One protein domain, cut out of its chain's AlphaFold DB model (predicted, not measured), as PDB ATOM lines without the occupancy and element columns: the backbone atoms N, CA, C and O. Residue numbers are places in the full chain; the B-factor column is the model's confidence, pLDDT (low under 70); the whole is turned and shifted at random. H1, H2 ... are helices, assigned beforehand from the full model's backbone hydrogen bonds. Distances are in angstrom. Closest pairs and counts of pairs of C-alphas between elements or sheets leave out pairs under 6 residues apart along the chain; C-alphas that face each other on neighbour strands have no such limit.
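Overview. This is residues 80 to 190 of the 266 residues of an uncharacterized protein of Talaromyces rugulosus (UniProt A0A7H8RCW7). One very long helix, H1, makes a stalk that sticks out over residues 80 to 114, and its last part enters a small head formed with four shorter helices. In the head, the helical hairpin of H3 and H4 packs crosswise on the end of H1; H5 follows beyond the hairpin, away from H1, and the small H2 sits on another side of H1. The printed part has 111 residues with five named helices, H1 to H5 in order, and no named strand; the class is all helix. The whole is extended, with a radius of gyration of the C-alphas of 22.2 A, and the C-alphas span 71 by 37 by 25 A.

Arrangement. H1, residues 80 to 128, stands free over residues 80 to 114. H2, residues 136 to 140, is close to H1 but not clearly touching; their closest C-alphas, those of Ile 122 and Gln 136, are 7.3 A apart. H3, residues 147 to 155, touches H1, about perpendicular at 85 degrees, and H1 does so with residues 116 to 120 alone; the closest C-alphas are those of Arg 119 and Asp 150, 7.4 A apart. H4, residues 162 to 176, touches residues 120 to 127 of H1, about perpendicular at 89 degrees, with the C-alphas of Leu 123 and Gly 171 closest at 4.4 A. H3 and H4 form a hairpin and touch at a shallow tilt of 5 degrees, opposite ways; the C-alphas of Ile 154 and Leu 168 are closest, 6.9 A apart. H5, residues 180 to 188, only just touches H4, with 3 pairs of C-alphas within 8 A, the closest those of Arg 169 and Leu 180 at 6.3 A; the tilt is steep, 57 degrees, the same way. H1 and H5 are apart, and so are H2 and H3. In H1, H2, H3, H4 and H5 every backbone O i to N i+4 pair is within hydrogen-bond range.

Along the chain. H1 begins at C-alpha 80, (91.063, -7.625, 27.452), and ends 71.7 A away at C-alpha 128, (120.714, -46.066, -25.376). H2 measures 6.3 A from first to last C-alpha, H3 12.2 A and H4 21.0 A. H5 measures 10.5 A and ends at C-alpha 188, (121.561, -18.853, -24.793).

Size, cuts and confidence. The two C-alphas farthest apart are those of Ile 80 and Thr 131, at 73.6 A. Without the free stretches, residues 80 to 114 and 158 to 163, the body has 70 residues and spans 37 by 21 by 21 A. The printed part has no cut and no long link; the link from H4 to H5 is tight. The mean pLDDT of the printed part is 79.7, and residues 128 to 144 are under 70.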
ATOM      1  N   ILE A  80      89.643  -7.240  27.483       84.75
ATOM      2  CA  ILE A  80      91.063  -7.625  27.452       84.75
ATOM      3  C   ILE A  80      91.202  -9.150  27.404       84.75
ATOM      4  O   ILE A  80      91.989  -9.666  26.615       84.75
ATOM      5  N   ASP A  81      90.418  -9.884  28.192       86.81
ATOM      6  CA  ASP A  81      90.432 -11.346  28.190       86.81
ATOM      7  C   ASP A  81      89.946 -11.920  26.857       86.81
ATOM      8  O   ASP A  81      90.535 -12.878  26.355       86.81
ATOM      9  N   ALA A  82      88.893 -11.344  26.268       87.25
ATOM     10  CA  ALA A  82      88.426 -11.730  24.940       87.25
ATOM     11  C   ALA A  82      89.502 -11.465  23.877       87.25
ATOM     12  O   ALA A  82      89.843 -12.366  23.114       87.25
ATOM     13  N   PHE A  83      90.115 -10.279  23.902       88.69
ATOM     14  CA  PHE A  83      91.194  -9.910  22.990       88.69
ATOM     15  C   PHE A  83      92.419 -10.825  23.136       88.69
ATOM     16  O   PHE A  83      92.996 -11.258  22.143       88.69
ATOM     17  N   ASN A  84      92.803 -11.182  24.364       86.69
ATOM     18  CA  ASN A  84      93.919 -12.094  24.618       86.69
ATOM     19  C   ASN A  84      93.653 -13.509  24.091       86.69
ATOM     20  O   ASN A  84      94.585 -14.172  23.627       86.69
ATOM     21  N   ARG A  85      92.399 -13.979  24.148       89.81
ATOM     22  CA  ARG A  85      92.006 -15.260  23.543       89.81
ATOM     23  C   ARG A  85      92.087 -15.188  22.025       89.81
ATOM     24  O   ARG A  85      92.810 -15.989  21.449       89.81
ATOM     25  N   GLU A  86      91.472 -14.178  21.410       91.19
ATOM     26  CA  GLU A  86      91.538 -13.966  19.957       91.19
ATOM     27  C   GLU A  86      92.986 -13.864  19.462       91.19
ATOM     28  O   GLU A  86      93.351 -14.462  18.453       91.19
ATOM     29  N   PHE A  87      93.847 -13.159  20.198       88.25
ATOM     30  CA  PHE A  87      95.261 -13.040  19.861       88.25
ATOM     31  C   PHE A  87      96.015 -14.371  19.998       88.25
ATOM     32  O   PHE A  87      96.896 -14.675  19.190       88.25
ATOM     33  N   SER A  88      95.681 -15.173  21.012       91.31
ATOM     34  CA  SER A  88      96.266 -16.505  21.202       91.31
ATOM     35  C   SER A  88      95.839 -17.470  20.097       91.31
ATOM     36  O   SER A  88      96.684 -18.200  19.577       91.31
ATOM     37  N   ASP A  89      94.568 -17.424  19.704       93.25
ATOM     38  CA  ASP A  89      94.020 -18.222  18.608       93.25
ATOM     39  C   ASP A  89      94.677 -17.826  17.277       93.25
ATOM     40  O   ASP A  89      95.230 -18.679  16.587       93.25
ATOM     41  N   LEU A  90      94.777 -16.524  16.980       90.25
ATOM     42  CA  LEU A  90      95.450 -16.023  15.774       90.25
ATOM     43  C   LEU A  90      96.922 -16.461  15.699       90.25
ATOM     44  O   LEU A  90      97.451 -16.767  14.628       90.25
ATOM     45  N   ARG A  91      97.613 -16.476  16.842       91.06
ATOM     46  CA  ARG A  91      99.008 -16.916  16.914       91.06
ATOM     47  C   ARG A  91      99.136 -18.409  16.625       91.06
ATOM     48  O   ARG A  91     100.072 -18.805  15.934       91.06
ATOM     49  N   ARG A  92      98.193 -19.212  17.120       93.88
ATOM     50  CA  ARG A  92      98.126 -20.646  16.836       93.88
ATOM     51  C   ARG A  92      97.893 -20.902  15.350       93.88
ATOM     52  O   ARG A  92      98.659 -21.658  14.760       93.88
ATOM     53  N   ASP A  93      96.940 -20.197  14.747       93.38
ATOM     54  CA  ASP A  93      96.634 -20.306  13.318       93.38
ATOM     55  C   ASP A  93      97.847 -19.949  12.447       93.38
ATOM     56  O   ASP A  93      98.155 -20.643  11.479       93.38
ATOM     57  N   LEU A  94      98.594 -18.899  12.807       91.31
ATOM     58  CA  LEU A  94      99.830 -18.533  12.106       91.31
ATOM     59  C   LEU A  94     100.918 -19.608  12.221       91.31
ATOM     60  O   LEU A  94     101.646 -19.853  11.254       91.31
ATOM     61  N   ASP A  95     101.055 -20.242  13.385       93.75
ATOM     62  CA  ASP A  95     102.024 -21.321  13.595       93.75
ATOM     63  C   ASP A  95     101.609 -22.621  12.879       93.75
ATOM     64  O   ASP A  95     102.478 -23.380  12.435       93.75
ATOM     65  N   ASP A  96     100.308 -22.875  12.725       94.06
ATOM     66  CA  ASP A  96      99.772 -23.971  11.911       94.06
ATOM     67  C   ASP A  96     100.017 -23.708  10.412       94.06
ATOM     68  O   ASP A  96     100.646 -24.530   9.744       94.06
ATOM     69  N   GLN A  97      99.684 -22.516   9.901       89.50
ATOM     70  CA  GLN A  97      99.952 -22.127   8.505       89.50
ATOM     71  C   GLN A  97     101.440 -22.187   8.140       89.50
ATOM     72  O   GLN A  97     101.809 -22.557   7.023       89.50
ATOM     73  N   ARG A  98     102.329 -21.818   9.071       91.50
ATOM     74  CA  ARG A  98     103.781 -21.930   8.864       91.50
ATOM     75  C   ARG A  98     104.223 -23.380   8.712       91.50
ATOM     76  O   ARG A  98     105.035 -23.661   7.830       91.50
ATOM     77  N   ARG A  99     103.686 -24.287   9.532       92.88
ATOM     78  CA  ARG A  99     103.977 -25.722   9.433       92.88
ATOM     79  C   ARG A  99     103.478 -26.302   8.116       92.88
ATOM     80  O   ARG A  99     104.269 -26.930   7.418       92.88
ATOM     81  N   GLU A 100     102.242 -26.004   7.724       91.12
ATOM     82  CA  GLU A 100     101.689 -26.430   6.431       91.12
ATOM     83  C   GLU A 100     102.535 -25.923   5.253       91.12
ATOM     84  O   GLU A 100     102.849 -26.669   4.324       91.12
ATOM     85  N   LEU A 101     102.970 -24.659   5.299       89.62
ATOM     86  CA  LEU A 101     103.835 -24.090   4.268       89.62
ATOM     87  C   LEU A 101     105.182 -24.824   4.183       89.62
ATOM     88  O   LEU A 101     105.682 -25.069   3.082       89.62
ATOM     89  N   ASP A 102     105.786 -25.162   5.318       90.19
ATOM     90  CA  ASP A 102     107.058 -25.880   5.340       90.19
ATOM     91  C   ASP A 102     106.909 -27.336   4.877       90.19
ATOM     92  O   ASP A 102     107.755 -27.819   4.117       90.19
ATOM     93  N   GLU A 103     105.805 -28.006   5.211       89.31
ATOM     94  CA  GLU A 103     105.456 -29.321   4.661       89.31
ATOM     95  C   GLU A 103     105.279 -29.264   3.139       89.31
ATOM     96  O   GLU A 103     105.885 -30.057   2.409       89.31
ATOM     97  N   HIS A 104     104.543 -28.274   2.626       83.75
ATOM     98  CA  HIS A 104     104.386 -28.064   1.188       83.75
ATOM     99  C   HIS A 104     105.718 -27.779   0.486       83.75
ATOM    100  O   HIS A 104     105.968 -28.313  -0.599       83.75
ATOM    101  N   LYS A 105     106.616 -26.991   1.091       85.31
ATOM    102  CA  LYS A 105     107.968 -26.772   0.549       85.31
ATOM    103  C   LYS A 105     108.760 -28.073   0.480       85.31
ATOM    104  O   LYS A 105     109.416 -28.329  -0.530       85.31
ATOM    105  N   GLN A 106     108.701 -28.903   1.521       86.25
ATOM    106  CA  GLN A 106     109.397 -30.191   1.543       86.25
ATOM    107  C   GLN A 106     108.843 -31.155   0.489       86.25
ATOM    108  O   GLN A 106     109.619 -31.773  -0.249       86.25
ATOM    109  N   GLN A 107     107.517 -31.242   0.362       81.69
ATOM    110  CA  GLN A 107     106.854 -32.038  -0.673       81.69
ATOM    111  C   GLN A 107     107.231 -31.547  -2.076       81.69
ATOM    112  O   GLN A 107     107.640 -32.350  -2.915       81.69
ATOM    113  N   SER A 108     107.192 -30.233  -2.309       76.81
ATOM    114  CA  SER A 108     107.584 -29.611  -3.578       76.81
ATOM    115  C   SER A 108     109.051 -29.895  -3.925       76.81
ATOM    116  O   SER A 108     109.358 -30.329  -5.037       76.81
ATOM    117  N   ALA A 109     109.968 -29.778  -2.961       78.00
ATOM    118  CA  ALA A 109     111.380 -30.109  -3.155       78.00
ATOM    119  C   ALA A 109     111.608 -31.607  -3.435       78.00
ATOM    120  O   ALA A 109     112.488 -31.981  -4.217       78.00
ATOM    121  N   SER A 110     110.830 -32.490  -2.802       76.69
ATOM    122  CA  SER A 110     110.866 -33.932  -3.062       76.69
ATOM    123  C   SER A 110     110.386 -34.263  -4.479       76.69
ATOM    124  O   SER A 110     111.096 -34.935  -5.234       76.69
ATOM    125  N   LEU A 111     109.234 -33.716  -4.876       75.50
ATOM    126  CA  LEU A 111     108.679 -33.840  -6.224       75.50
ATOM    127  C   LEU A 111     109.655 -33.310  -7.278       75.50
ATOM    128  O   LEU A 111     109.924 -33.994  -8.263       75.50
ATOM    129  N   HIS A 112     110.267 -32.150  -7.031       75.50
ATOM    130  CA  HIS A 112     111.242 -31.551  -7.937       75.50
ATOM    131  C   HIS A 112     112.467 -32.449  -8.161       75.50
ATOM    132  O   HIS A 112     112.891 -32.654  -9.297       75.50
ATOM    133  N   ARG A 113     113.019 -33.052  -7.099       79.94
ATOM    134  CA  ARG A 113     114.152 -33.992  -7.214       79.94
ATOM    135  C   ARG A 113     113.782 -35.271  -7.963       79.94
ATOM    136  O   ARG A 113     114.614 -35.821  -8.686       79.94
ATOM    137  N   SER A 114     112.567 -35.774  -7.770       79.25
ATOM    138  CA  SER A 114     112.063 -36.943  -8.501       79.25
ATOM    139  C   SER A 114     111.881 -36.628  -9.986       79.25
ATOM    140  O   SER A 114     112.309 -37.404 -10.840       79.25
ATOM    141  N   TYR A 115     111.347 -35.446 -10.293       76.56
ATOM    142  CA  TYR A 115     111.188 -34.941 -11.652       76.56
ATOM    143  C   TYR A 115     112.527 -34.777 -12.386       76.56
ATOM    144  O   TYR A 115     112.691 -35.279 -13.496       76.56
ATOM    145  N   GLN A 116     113.523 -34.158 -11.742       80.44
ATOM    146  CA  GLN A 116     114.882 -34.034 -12.286       80.44
ATOM    147  C   GLN A 116     115.497 -35.397 -12.630       80.44
ATOM    148  O   GLN A 116     116.048 -35.578 -13.716       80.44
ATOM    149  N   ARG A 117     115.385 -36.373 -11.718       81.12
ATOM    150  CA  ARG A 117     115.893 -37.734 -11.945       81.12
ATOM    151  C   ARG A 117     115.215 -38.397 -13.139       81.12
ATOM    152  O   ARG A 117     115.902 -38.974 -13.975       81.12
ATOM    153  N   MET A 118     113.893 -38.270 -13.244       80.44
ATOM    154  CA  MET A 118     113.138 -38.788 -14.385       80.44
ATOM    155  C   MET A 118     113.605 -38.158 -15.706       80.44
ATOM    156  O   MET A 118     113.855 -38.874 -16.670       80.44
ATOM    157  N   ARG A 119     113.789 -36.833 -15.738       77.25
ATOM    158  CA  ARG A 119     114.263 -36.091 -16.919       77.25
ATOM    159  C   ARG A 119     115.652 -36.529 -17.390       77.25
ATOM    160  O   ARG A 119     115.846 -36.766 -18.579       77.25
ATOM    161  N   LEU A 120     116.604 -36.698 -16.472       81.62
ATOM    162  CA  LEU A 120     117.942 -37.211 -16.802       81.62
ATOM    163  C   LEU A 120     117.906 -38.653 -17.318       81.62
ATOM    164  O   LEU A 120     118.657 -39.004 -18.231       81.62
ATOM    165  N   GLN A 121     117.029 -39.481 -16.750       80.38
ATOM    166  CA  GLN A 121     116.841 -40.857 -17.198       80.38
ATOM    167  C   GLN A 121     116.322 -40.896 -18.643       80.38
ATOM    168  O   GLN A 121     116.911 -41.585 -19.465       80.38
ATOM    169  N   ILE A 122     115.323 -40.074 -18.987       72.44
ATOM    170  CA  ILE A 122     114.791 -39.957 -20.358       72.44
ATOM    171  C   ILE A 122     115.896 -39.599 -21.362       72.44
ATOM    172  O   ILE A 122     116.016 -40.230 -22.411       72.44
ATOM    173  N   LEU A 123     116.740 -38.616 -21.036       77.06
ATOM    174  CA  LEU A 123     117.878 -38.240 -21.886       77.06
ATOM    175  C   LEU A 123     118.859 -39.409 -22.062       77.06
ATOM    176  O   LEU A 123     119.332 -39.677 -23.165       77.06
ATOM    177  N   THR A 124     119.135 -40.139 -20.983       78.00
ATOM    178  CA  THR A 124     120.022 -41.308 -21.000       78.00
ATOM    179  C   THR A 124     119.442 -42.436 -21.863       78.00
ATOM    180  O   THR A 124     120.141 -42.995 -22.707       78.00
ATOM    181  N   ASP A 125     118.151 -42.729 -21.739       74.31
ATOM    182  CA  ASP A 125     117.486 -43.791 -22.500       74.31
ATOM    183  C   ASP A 125     117.350 -43.450 -23.985       74.31
ATOM    184  O   ASP A 125     117.574 -44.314 -24.841       74.31
ATOM    185  N   ALA A 126     117.101 -42.175 -24.308       71.88
ATOM    186  CA  ALA A 126     117.126 -41.678 -25.681       71.88
ATOM    187  C   ALA A 126     118.484 -41.940 -26.355       71.88
ATOM    188  O   ALA A 126     118.533 -42.237 -27.552       71.88
ATOM    189  N   CYS A 127     119.588 -41.885 -25.601       70.19
ATOM    190  CA  CYS A 127     120.900 -42.299 -26.089       70.19
ATOM    191  C   CYS A 127     120.959 -43.816 -26.346       70.19
ATOM    192  O   CYS A 127     121.486 -44.236 -27.379       70.19
ATOM    193  N   HIS A 128     120.416 -44.636 -25.441       65.62
ATOM    194  CA  HIS A 128     120.714 -46.066 -25.376       65.62
ATOM    195  C   HIS A 128     119.881 -47.002 -26.259       65.62
ATOM    196  O   HIS A 128     120.485 -47.966 -26.725       65.62
ATOM    197  N   ARG A 129     118.573 -46.806 -26.515       58.28
ATOM    198  CA  ARG A 129     117.780 -47.698 -27.411       58.28
ATOM    199  C   ARG A 129     116.316 -47.256 -27.575       58.28
ATOM    200  O   ARG A 129     115.672 -46.835 -26.628       58.28
ATOM    201  N   THR A 130     115.760 -47.459 -28.772       54.31
ATOM    202  CA  THR A 130     114.390 -47.093 -29.190       54.31
ATOM    203  C   THR A 130     113.396 -48.270 -29.258       54.31
ATOM    204  O   THR A 130     112.607 -48.328 -30.190       54.31
ATOM    205  N   THR A 131     113.376 -49.224 -28.316       46.06
ATOM    206  CA  THR A 131     112.445 -50.383 -28.444       46.06
ATOM    207  C   THR A 131     111.786 -50.938 -27.173       46.06
ATOM    208  O   THR A 131     110.928 -51.802 -27.298       46.06
ATOM    209  N   SER A 132     112.050 -50.421 -25.968       50.66
ATOM    210  CA  SER A 132     111.245 -50.728 -24.754       50.66
ATOM    211  C   SER A 132     110.557 -49.481 -24.181       50.66
ATOM    212  O   SER A 132     110.347 -49.333 -22.979       50.66
ATOM    213  N   LEU A 133     110.249 -48.578 -25.103       51.97
ATOM    214  CA  LEU A 133     109.769 -47.204 -24.999       51.97
ATOM    215  C   LEU A 133     108.460 -47.049 -24.172       51.97
ATOM    216  O   LEU A 133     108.162 -46.000 -23.604       51.97
ATOM    217  N   ASP A 134     107.704 -48.125 -23.997       53.06
ATOM    218  CA  ASP A 134     106.275 -48.057 -23.713       53.06
ATOM    219  C   ASP A 134     105.879 -47.545 -22.311       53.06
ATOM    220  O   ASP A 134     104.755 -47.091 -22.116       53.06
ATOM    221  N   ARG A 135     106.759 -47.590 -21.299       49.81
ATOM    222  CA  ARG A 135     106.439 -47.110 -19.930       49.81
ATOM    223  C   ARG A 135     107.037 -45.743 -19.605       49.81
ATOM    224  O   ARG A 135     106.393 -44.951 -18.924       49.81
ATOM    225  N   GLN A 136     108.237 -45.447 -20.098       45.59
ATOM    226  CA  GLN A 136     108.877 -44.147 -19.889       45.59
ATOM    227  C   GLN A 136     108.254 -43.057 -20.763       45.59
ATOM    228  O   GLN A 136     108.040 -41.961 -20.258       45.59
ATOM    229  N   LEU A 137     107.815 -43.366 -21.988       50.72
ATOM    230  CA  LEU A 137     107.125 -42.382 -22.835       50.72
ATOM    231  C   LEU A 137     105.716 -42.031 -22.369       50.72
ATOM    232  O   LEU A 137     105.269 -40.905 -22.574       50.72
ATOM    233  N   ARG A 138     105.036 -42.948 -21.670       46.91
ATOM    234  CA  ARG A 138     103.792 -42.612 -20.963       46.91
ATOM    235  C   ARG A 138     104.030 -41.561 -19.869       46.91
ATOM    236  O   ARG A 138     103.190 -40.686 -19.694       46.91
ATOM    237  N   ASN A 139     105.190 -41.579 -19.205       43.91
ATOM    238  CA  ASN A 139     105.589 -40.527 -18.260       43.91
ATOM    239  C   ASN A 139     106.132 -39.264 -18.958       43.91
ATOM    240  O   ASN A 139     105.989 -38.169 -18.418       43.91
ATOM    241  N   GLU A 140     106.701 -39.371 -20.167       50.03
ATOM    242  CA  GLU A 140     107.081 -38.206 -20.990       50.03
ATOM    243  C   GLU A 140     105.874 -37.324 -21.353       50.03
ATOM    244  O   GLU A 140     106.015 -36.103 -21.459       50.03
ATOM    245  N   PHE A 141     104.685 -37.920 -21.486       46.06
ATOM    246  CA  PHE A 141     103.431 -37.212 -21.761       46.06
ATOM    247  C   PHE A 141     103.026 -36.246 -20.635       46.06
ATOM    248  O   PHE A 141     102.449 -35.195 -20.900       46.06
ATOM    249  N   ALA A 142     103.375 -36.556 -19.383       48.53
ATOM    250  CA  ALA A 142     102.994 -35.751 -18.221       48.53
ATOM    251  C   ALA A 142     103.819 -34.457 -18.065       48.53
ATOM    252  O   ALA A 142     103.507 -33.624 -17.214       48.53
ATOM    253  N   HIS A 143     104.899 -34.293 -18.838       54.84
ATOM    254  CA  HIS A 143     105.956 -33.341 -18.495       54.84
ATOM    255  C   HIS A 143     106.408 -32.404 -19.625       54.84
ATOM    256  O   HIS A 143     107.107 -31.432 -19.334       54.84
ATOM    257  N   GLY A 144     106.006 -32.652 -20.879       68.00
ATOM    258  CA  GLY A 144     106.333 -31.815 -22.046       68.00
ATOM    259  C   GLY A 144     107.831 -31.773 -22.393       68.00
ATOM    260  O   GLY A 144     108.686 -32.199 -21.625       68.00
ATOM    261  N   ALA A 145     108.211 -31.312 -23.578       77.19
ATOM    262  CA  ALA A 145     109.596 -30.942 -23.882       77.19
ATOM    263  C   ALA A 145     109.913 -29.560 -23.289       77.19
ATOM    264  O   ALA A 145     109.034 -28.707 -23.223       77.19
ATOM    265  N   SER A 146     111.146 -29.370 -22.813       87.19
ATOM    266  CA  SER A 146     111.638 -28.064 -22.363       87.19
ATOM    267  C   SER A 146     113.150 -28.017 -22.537       87.19
ATOM    268  O   SER A 146     113.914 -28.438 -21.664       87.19
ATOM    269  N   ILE A 147     113.583 -27.519 -23.690       87.19
ATOM    270  CA  ILE A 147     114.975 -27.528 -24.126       87.19
ATOM    271  C   ILE A 147     115.862 -26.717 -23.183       87.19
ATOM    272  O   ILE A 147     116.952 -27.153 -22.817       87.19
ATOM    273  N   VAL A 148     115.364 -25.569 -22.712       87.94
ATOM    274  CA  VAL A 148     116.075 -24.701 -21.765       87.94
ATOM    275  C   VAL A 148     116.274 -25.413 -20.431       87.94
ATOM    276  O   VAL A 148     117.366 -25.364 -19.859       87.94
ATOM    277  N   TYR A 149     115.230 -26.076 -19.927       86.00
ATOM    278  CA  TYR A 149     115.309 -26.811 -18.670       86.00
ATOM    279  C   TYR A 149     116.266 -27.996 -18.785       86.00
ATOM    280  O   TYR A 149     117.151 -28.140 -17.945       86.00
ATOM    281  N   ASP A 150     116.142 -28.794 -19.844       86.50
ATOM    282  CA  ASP A 150     116.982 -29.972 -20.062       86.50
ATOM    283  C   ASP A 150     118.458 -29.577 -20.243       86.50
ATOM    284  O   ASP A 150     119.340 -30.191 -19.644       86.50
ATOM    285  N   ALA A 151     118.740 -28.490 -20.971       88.69
ATOM    286  CA  ALA A 151     120.093 -27.954 -21.115       88.69
ATOM    287  C   ALA A 151     120.683 -27.493 -19.771       88.69
ATOM    288  O   ALA A 151     121.828 -27.817 -19.443       88.69
ATOM    289  N   ARG A 152     119.906 -26.760 -18.957       87.50
ATOM    290  CA  ARG A 152     120.330 -26.338 -17.608       87.50
ATOM    291  C   ARG A 152     120.566 -27.535 -16.697       87.50
ATOM    292  O   ARG A 152     121.557 -27.551 -15.971       87.50
ATOM    293  N   LEU A 153     119.682 -28.526 -16.760       86.12
ATOM    294  CA  LEU A 153     119.767 -29.733 -15.955       86.12
ATOM    295  C   LEU A 153     121.040 -30.514 -16.272       86.12
ATOM    296  O   LEU A 153     121.711 -30.941 -15.339       86.12
ATOM    297  N   ILE A 154     121.405 -30.657 -17.552       86.62
ATOM    298  CA  ILE A 154     122.672 -31.283 -17.961       86.62
ATOM    299  C   ILE A 154     123.865 -30.467 -17.448       86.62
ATOM    300  O   ILE A 154     124.776 -31.035 -16.848       86.62
ATOM    301  N   ASN A 155     123.840 -29.142 -17.616       86.38
ATOM    302  CA  ASN A 155     124.924 -28.259 -17.168       86.38
ATOM    303  C   ASN A 155     125.105 -28.241 -15.641       86.38
ATOM    304  O   ASN A 155     126.195 -27.945 -15.161       86.38
ATOM    305  N   SER A 156     124.068 -28.556 -14.861       85.62
ATOM    306  CA  SER A 156     124.189 -28.677 -13.405       85.62
ATOM    307  C   SER A 156     124.758 -30.030 -12.954       85.62
ATOM    308  O   SER A 156     125.079 -30.189 -11.777       85.62
ATOM    309  N   GLN A 157     124.910 -31.015 -13.849       84.50
ATOM    310  CA  GLN A 157     125.413 -32.354 -13.513       84.50
ATOM    311  C   GLN A 157     126.950 -32.459 -13.505       84.50
ATOM    312  O   GLN A 157     127.515 -33.467 -13.927       84.50
ATOM    313  N   ASN A 158     127.650 -31.455 -12.975       75.56
ATOM    314  CA  ASN A 158     129.123 -31.404 -12.975       75.56
ATOM    315  C   ASN A 158     129.805 -32.545 -12.193       75.56
ATOM    316  O   ASN A 158     131.007 -32.743 -12.313       75.56
ATOM    317  N   HIS A 159     129.047 -33.285 -11.382       81.56
ATOM    318  CA  HIS A 159     129.523 -34.404 -10.569       81.56
ATOM    319  C   HIS A 159     129.450 -35.766 -11.285       81.56
ATOM    320  O   HIS A 159     129.892 -36.774 -10.734       81.56
ATOM    321  N   LEU A 160     128.850 -35.837 -12.478       84.88
ATOM    322  CA  LEU A 160     128.771 -37.076 -13.252       84.88
ATOM    323  C   LEU A 160     130.088 -37.359 -13.987       84.88
ATOM    324  O   LEU A 160     130.840 -36.451 -14.330       84.88
ATOM    325  N   SER A 161     130.355 -38.637 -14.275       88.56
ATOM    326  CA  SER A 161     131.508 -39.024 -15.093       88.56
ATOM    327  C   SER A 161     131.390 -38.484 -16.523       88.56
ATOM    328  O   SER A 161     130.285 -38.307 -17.047       88.56
ATOM    329  N   HIS A 162     132.532 -38.293 -17.193       86.06
ATOM    330  CA  HIS A 162     132.577 -37.845 -18.590       86.06
ATOM    331  C   HIS A 162     131.721 -38.705 -19.527       86.06
ATOM    332  O   HIS A 162     131.025 -38.173 -20.388       86.06
ATOM    333  N   GLU A 163     131.722 -40.026 -19.338       85.81
ATOM    334  CA  GLU A 163     130.899 -40.946 -20.126       85.81
ATOM    335  C   GLU A 163     129.397 -40.681 -19.942       85.81
ATOM    336  O   GLU A 163     128.661 -40.589 -20.925       85.81
ATOM    337  N   LYS A 164     128.941 -40.487 -18.697       83.62
ATOM    338  CA  LYS A 164     127.534 -40.186 -18.400       83.62
ATOM    339  C   LYS A 164     127.111 -38.841 -18.983       83.62
ATOM    340  O   LYS A 164     126.045 -38.748 -19.587       83.62
ATOM    341  N   LEU A 165     127.956 -37.816 -18.862       86.19
ATOM    342  CA  LEU A 165     127.706 -36.505 -19.467       86.19
ATOM    343  C   LEU A 165     127.629 -36.582 -20.995       86.19
ATOM    344  O   LEU A 165     126.753 -35.960 -21.597       86.19
ATOM    345  N   ARG A 166     128.498 -37.377 -21.628       88.50
ATOM    346  CA  ARG A 166     128.457 -37.617 -23.075       88.50
ATOM    347  C   ARG A 166     127.139 -38.271 -23.497       88.50
ATOM    348  O   ARG A 166     126.528 -37.820 -24.460       88.50
ATOM    349  N   ASN A 167     126.665 -39.278 -22.762       83.81
ATOM    350  CA  ASN A 167     125.391 -39.938 -23.069       83.81
ATOM    351  C   ASN A 167     124.204 -38.972 -22.937       83.81
ATOM    352  O   ASN A 167     123.339 -38.947 -23.809       83.81
ATOM    353  N   LEU A 168     124.190 -38.126 -21.901       84.12
ATOM    354  CA  LEU A 168     123.161 -37.092 -21.734       84.12
ATOM    355  C   LEU A 168     123.160 -36.081 -22.890       84.12
ATOM    356  O   LEU A 168     122.093 -35.744 -23.402       84.12
ATOM    357  N   ARG A 169     124.341 -35.633 -23.337       88.88
ATOM    358  CA  ARG A 169     124.489 -34.744 -24.503       88.88
ATOM    359  C   ARG A 169     123.973 -35.397 -25.787       88.88
ATOM    360  O   ARG A 169     123.217 -34.774 -26.525       88.88
ATOM    361  N   HIS A 170     124.300 -36.668 -26.023       83.88
ATOM    362  CA  HIS A 170     123.750 -37.412 -27.160       83.88
ATOM    363  C   HIS A 170     122.230 -37.577 -27.070       83.88
ATOM    364  O   HIS A 170     121.535 -37.433 -28.074       83.88
ATOM    365  N   GLY A 171     121.694 -37.839 -25.877       80.62
ATOM    366  CA  GLY A 171     120.255 -37.864 -25.623       80.62
ATOM    367  C   GLY A 171     119.574 -36.549 -25.990       80.62
ATOM    368  O   GLY A 171     118.605 -36.540 -26.749       80.62
ATOM    369  N   PHE A 172     120.136 -35.433 -25.519       85.94
ATOM    370  CA  PHE A 172     119.682 -34.082 -25.844       85.94
ATOM    371  C   PHE A 172     119.657 -33.849 -27.360       85.94
ATOM    372  O   PHE A 172     118.618 -33.482 -27.910       85.94
ATOM    373  N   GLN A 173     120.756 -34.170 -28.051       86.31
ATOM    374  CA  GLN A 173     120.859 -34.037 -29.503       86.31
ATOM    375  C   GLN A 173     119.833 -34.898 -30.246       86.31
ATOM    376  O   GLN A 173     119.259 -34.471 -31.248       86.31
ATOM    377  N   ARG A 174     119.541 -36.110 -29.764       81.81
ATOM    378  CA  ARG A 174     118.532 -36.981 -30.386       81.81
ATOM    379  C   ARG A 174     117.113 -36.444 -30.231       81.81
ATOM    380  O   ARG A 174     116.335 -36.556 -31.180       81.81
ATOM    381  N   ILE A 175     116.784 -35.880 -29.068       80.00
ATOM    382  CA  ILE A 175     115.454 -35.329 -28.782       80.00
ATOM    383  C   ILE A 175     115.239 -34.027 -29.559       80.00
ATOM    384  O   ILE A 175     114.277 -33.920 -30.321       80.00
ATOM    385  N   TYR A 176     116.151 -33.066 -29.409       83.38
ATOM    386  CA  TYR A 176     115.982 -31.707 -29.927       83.38
ATOM    387  C   TYR A 176     116.559 -31.502 -31.334       83.38
ATOM    388  O   TYR A 176     116.269 -30.492 -31.966       83.38
ATOM    389  N   ARG A 177     117.319 -32.472 -31.866       83.38
ATOM    390  CA  ARG A 177     118.003 -32.403 -33.177       83.38
ATOM    391  C   ARG A 177     118.994 -31.244 -33.308       83.38
ATOM    392  O   ARG A 177     119.304 -30.839 -34.420       83.38
ATOM    393  N   ILE A 178     119.511 -30.773 -32.181       86.69
ATOM    394  CA  ILE A 178     120.527 -29.731 -32.083       86.69
ATOM    395  C   ILE A 178     121.569 -30.160 -31.056       86.69
ATOM    396  O   ILE A 178     121.223 -30.788 -30.052       86.69
ATOM    397  N   ASP A 179     122.841 -29.870 -31.315       90.75
ATOM    398  CA  ASP A 179     123.881 -30.125 -30.323       90.75
ATOM    399  C   ASP A 179     123.696 -29.225 -29.084       90.75
ATOM    400  O   ASP A 179     123.157 -28.122 -29.173       90.75
ATOM    401  N   LEU A 180     124.105 -29.692 -27.901       88.81
ATOM    402  CA  LEU A 180     123.954 -28.903 -26.675       88.81
ATOM    403  C   LEU A 180     124.814 -27.632 -26.700       88.81
ATOM    404  O   LEU A 180     124.363 -26.589 -26.227       88.81
ATOM    405  N   ASP A 181     126.036 -27.705 -27.224       89.25
ATOM    406  CA  ASP A 181     126.922 -26.547 -27.312       89.25
ATOM    407  C   ASP A 181     126.435 -25.589 -28.414       89.25
ATOM    408  O   ASP A 181     126.368 -24.385 -28.179       89.25
ATOM    409  N   GLU A 182     125.927 -26.115 -29.536       87.75
ATOM    410  CA  GLU A 182     125.228 -25.307 -30.549       87.75
ATOM    411  C   GLU A 182     123.988 -24.610 -29.967       87.75
ATOM    412  O   GLU A 182     123.776 -23.419 -30.187       87.75
ATOM    413  N   PHE A 183     123.186 -25.306 -29.157       88.12
ATOM    414  CA  PHE A 183     122.054 -24.697 -28.463       88.12
ATOM    415  C   PHE A 183     122.506 -23.561 -27.536       88.12
ATOM    416  O   PHE A 183     121.894 -22.491 -27.514       88.12
ATOM    417  N   ARG A 184     123.596 -23.752 -26.786       87.50
ATOM    418  CA  ARG A 184     124.157 -22.693 -25.936       87.50
ATOM    419  C   ARG A 184     124.591 -21.495 -26.768       87.50
ATOM    420  O   ARG A 184     124.220 -20.372 -26.435       87.50
ATOM    421  N   ASP A 185     125.318 -21.725 -27.848       85.69
ATOM    422  CA  ASP A 185     125.862 -20.654 -28.673       85.69
ATOM    423  C   ASP A 185     124.789 -19.900 -29.441       85.69
ATOM    424  O   ASP A 185     124.805 -18.669 -29.473       85.69
ATOM    425  N   CYS A 186     123.832 -20.613 -30.022       82.31
ATOM    426  CA  CYS A 186     122.794 -20.012 -30.841       82.31
ATOM    427  C   CYS A 186     121.645 -19.453 -30.011       82.31
ATOM    428  O   CYS A 186     121.125 -18.413 -30.385       82.31
ATOM    429  N   TYR A 187     121.250 -20.080 -28.898       83.12
ATOM    430  CA  TYR A 187     120.014 -19.716 -28.193       83.12
ATOM    431  C   TYR A 187     120.248 -19.052 -26.844       83.12
ATOM    432  O   TYR A 187     119.540 -18.107 -26.506       83.12
ATOM    433  N   ILE A 188     121.250 -19.489 -26.080       81.56
ATOM    434  CA  ILE A 188     121.561 -18.853 -24.793       81.56
ATOM    435  C   ILE A 188     122.413 -17.604 -25.029       81.56
ATOM    436  O   ILE A 188     122.032 -16.513 -24.622       81.56
ATOM    437  N   ASN A 189     123.527 -17.734 -25.749       83.75
ATOM    438  CA  ASN A 189     124.485 -16.645 -25.942       83.75
ATOM    439  C   ASN A 189     123.959 -15.546 -26.879       83.75
ATOM    440  O   ASN A 189     124.359 -14.390 -26.744       83.75
ATOM    441  N   LYS A 190     123.053 -15.868 -27.813       81.75
ATOM    442  CA  LYS A 190     122.362 -14.859 -28.642       81.75
ATOM    443  C   LYS A 190     121.057 -14.351 -28.033       81.75
ATOM    444  O   LYS A 190     120.378 -13.575 -28.696       81.75
TER     445      LYS A 190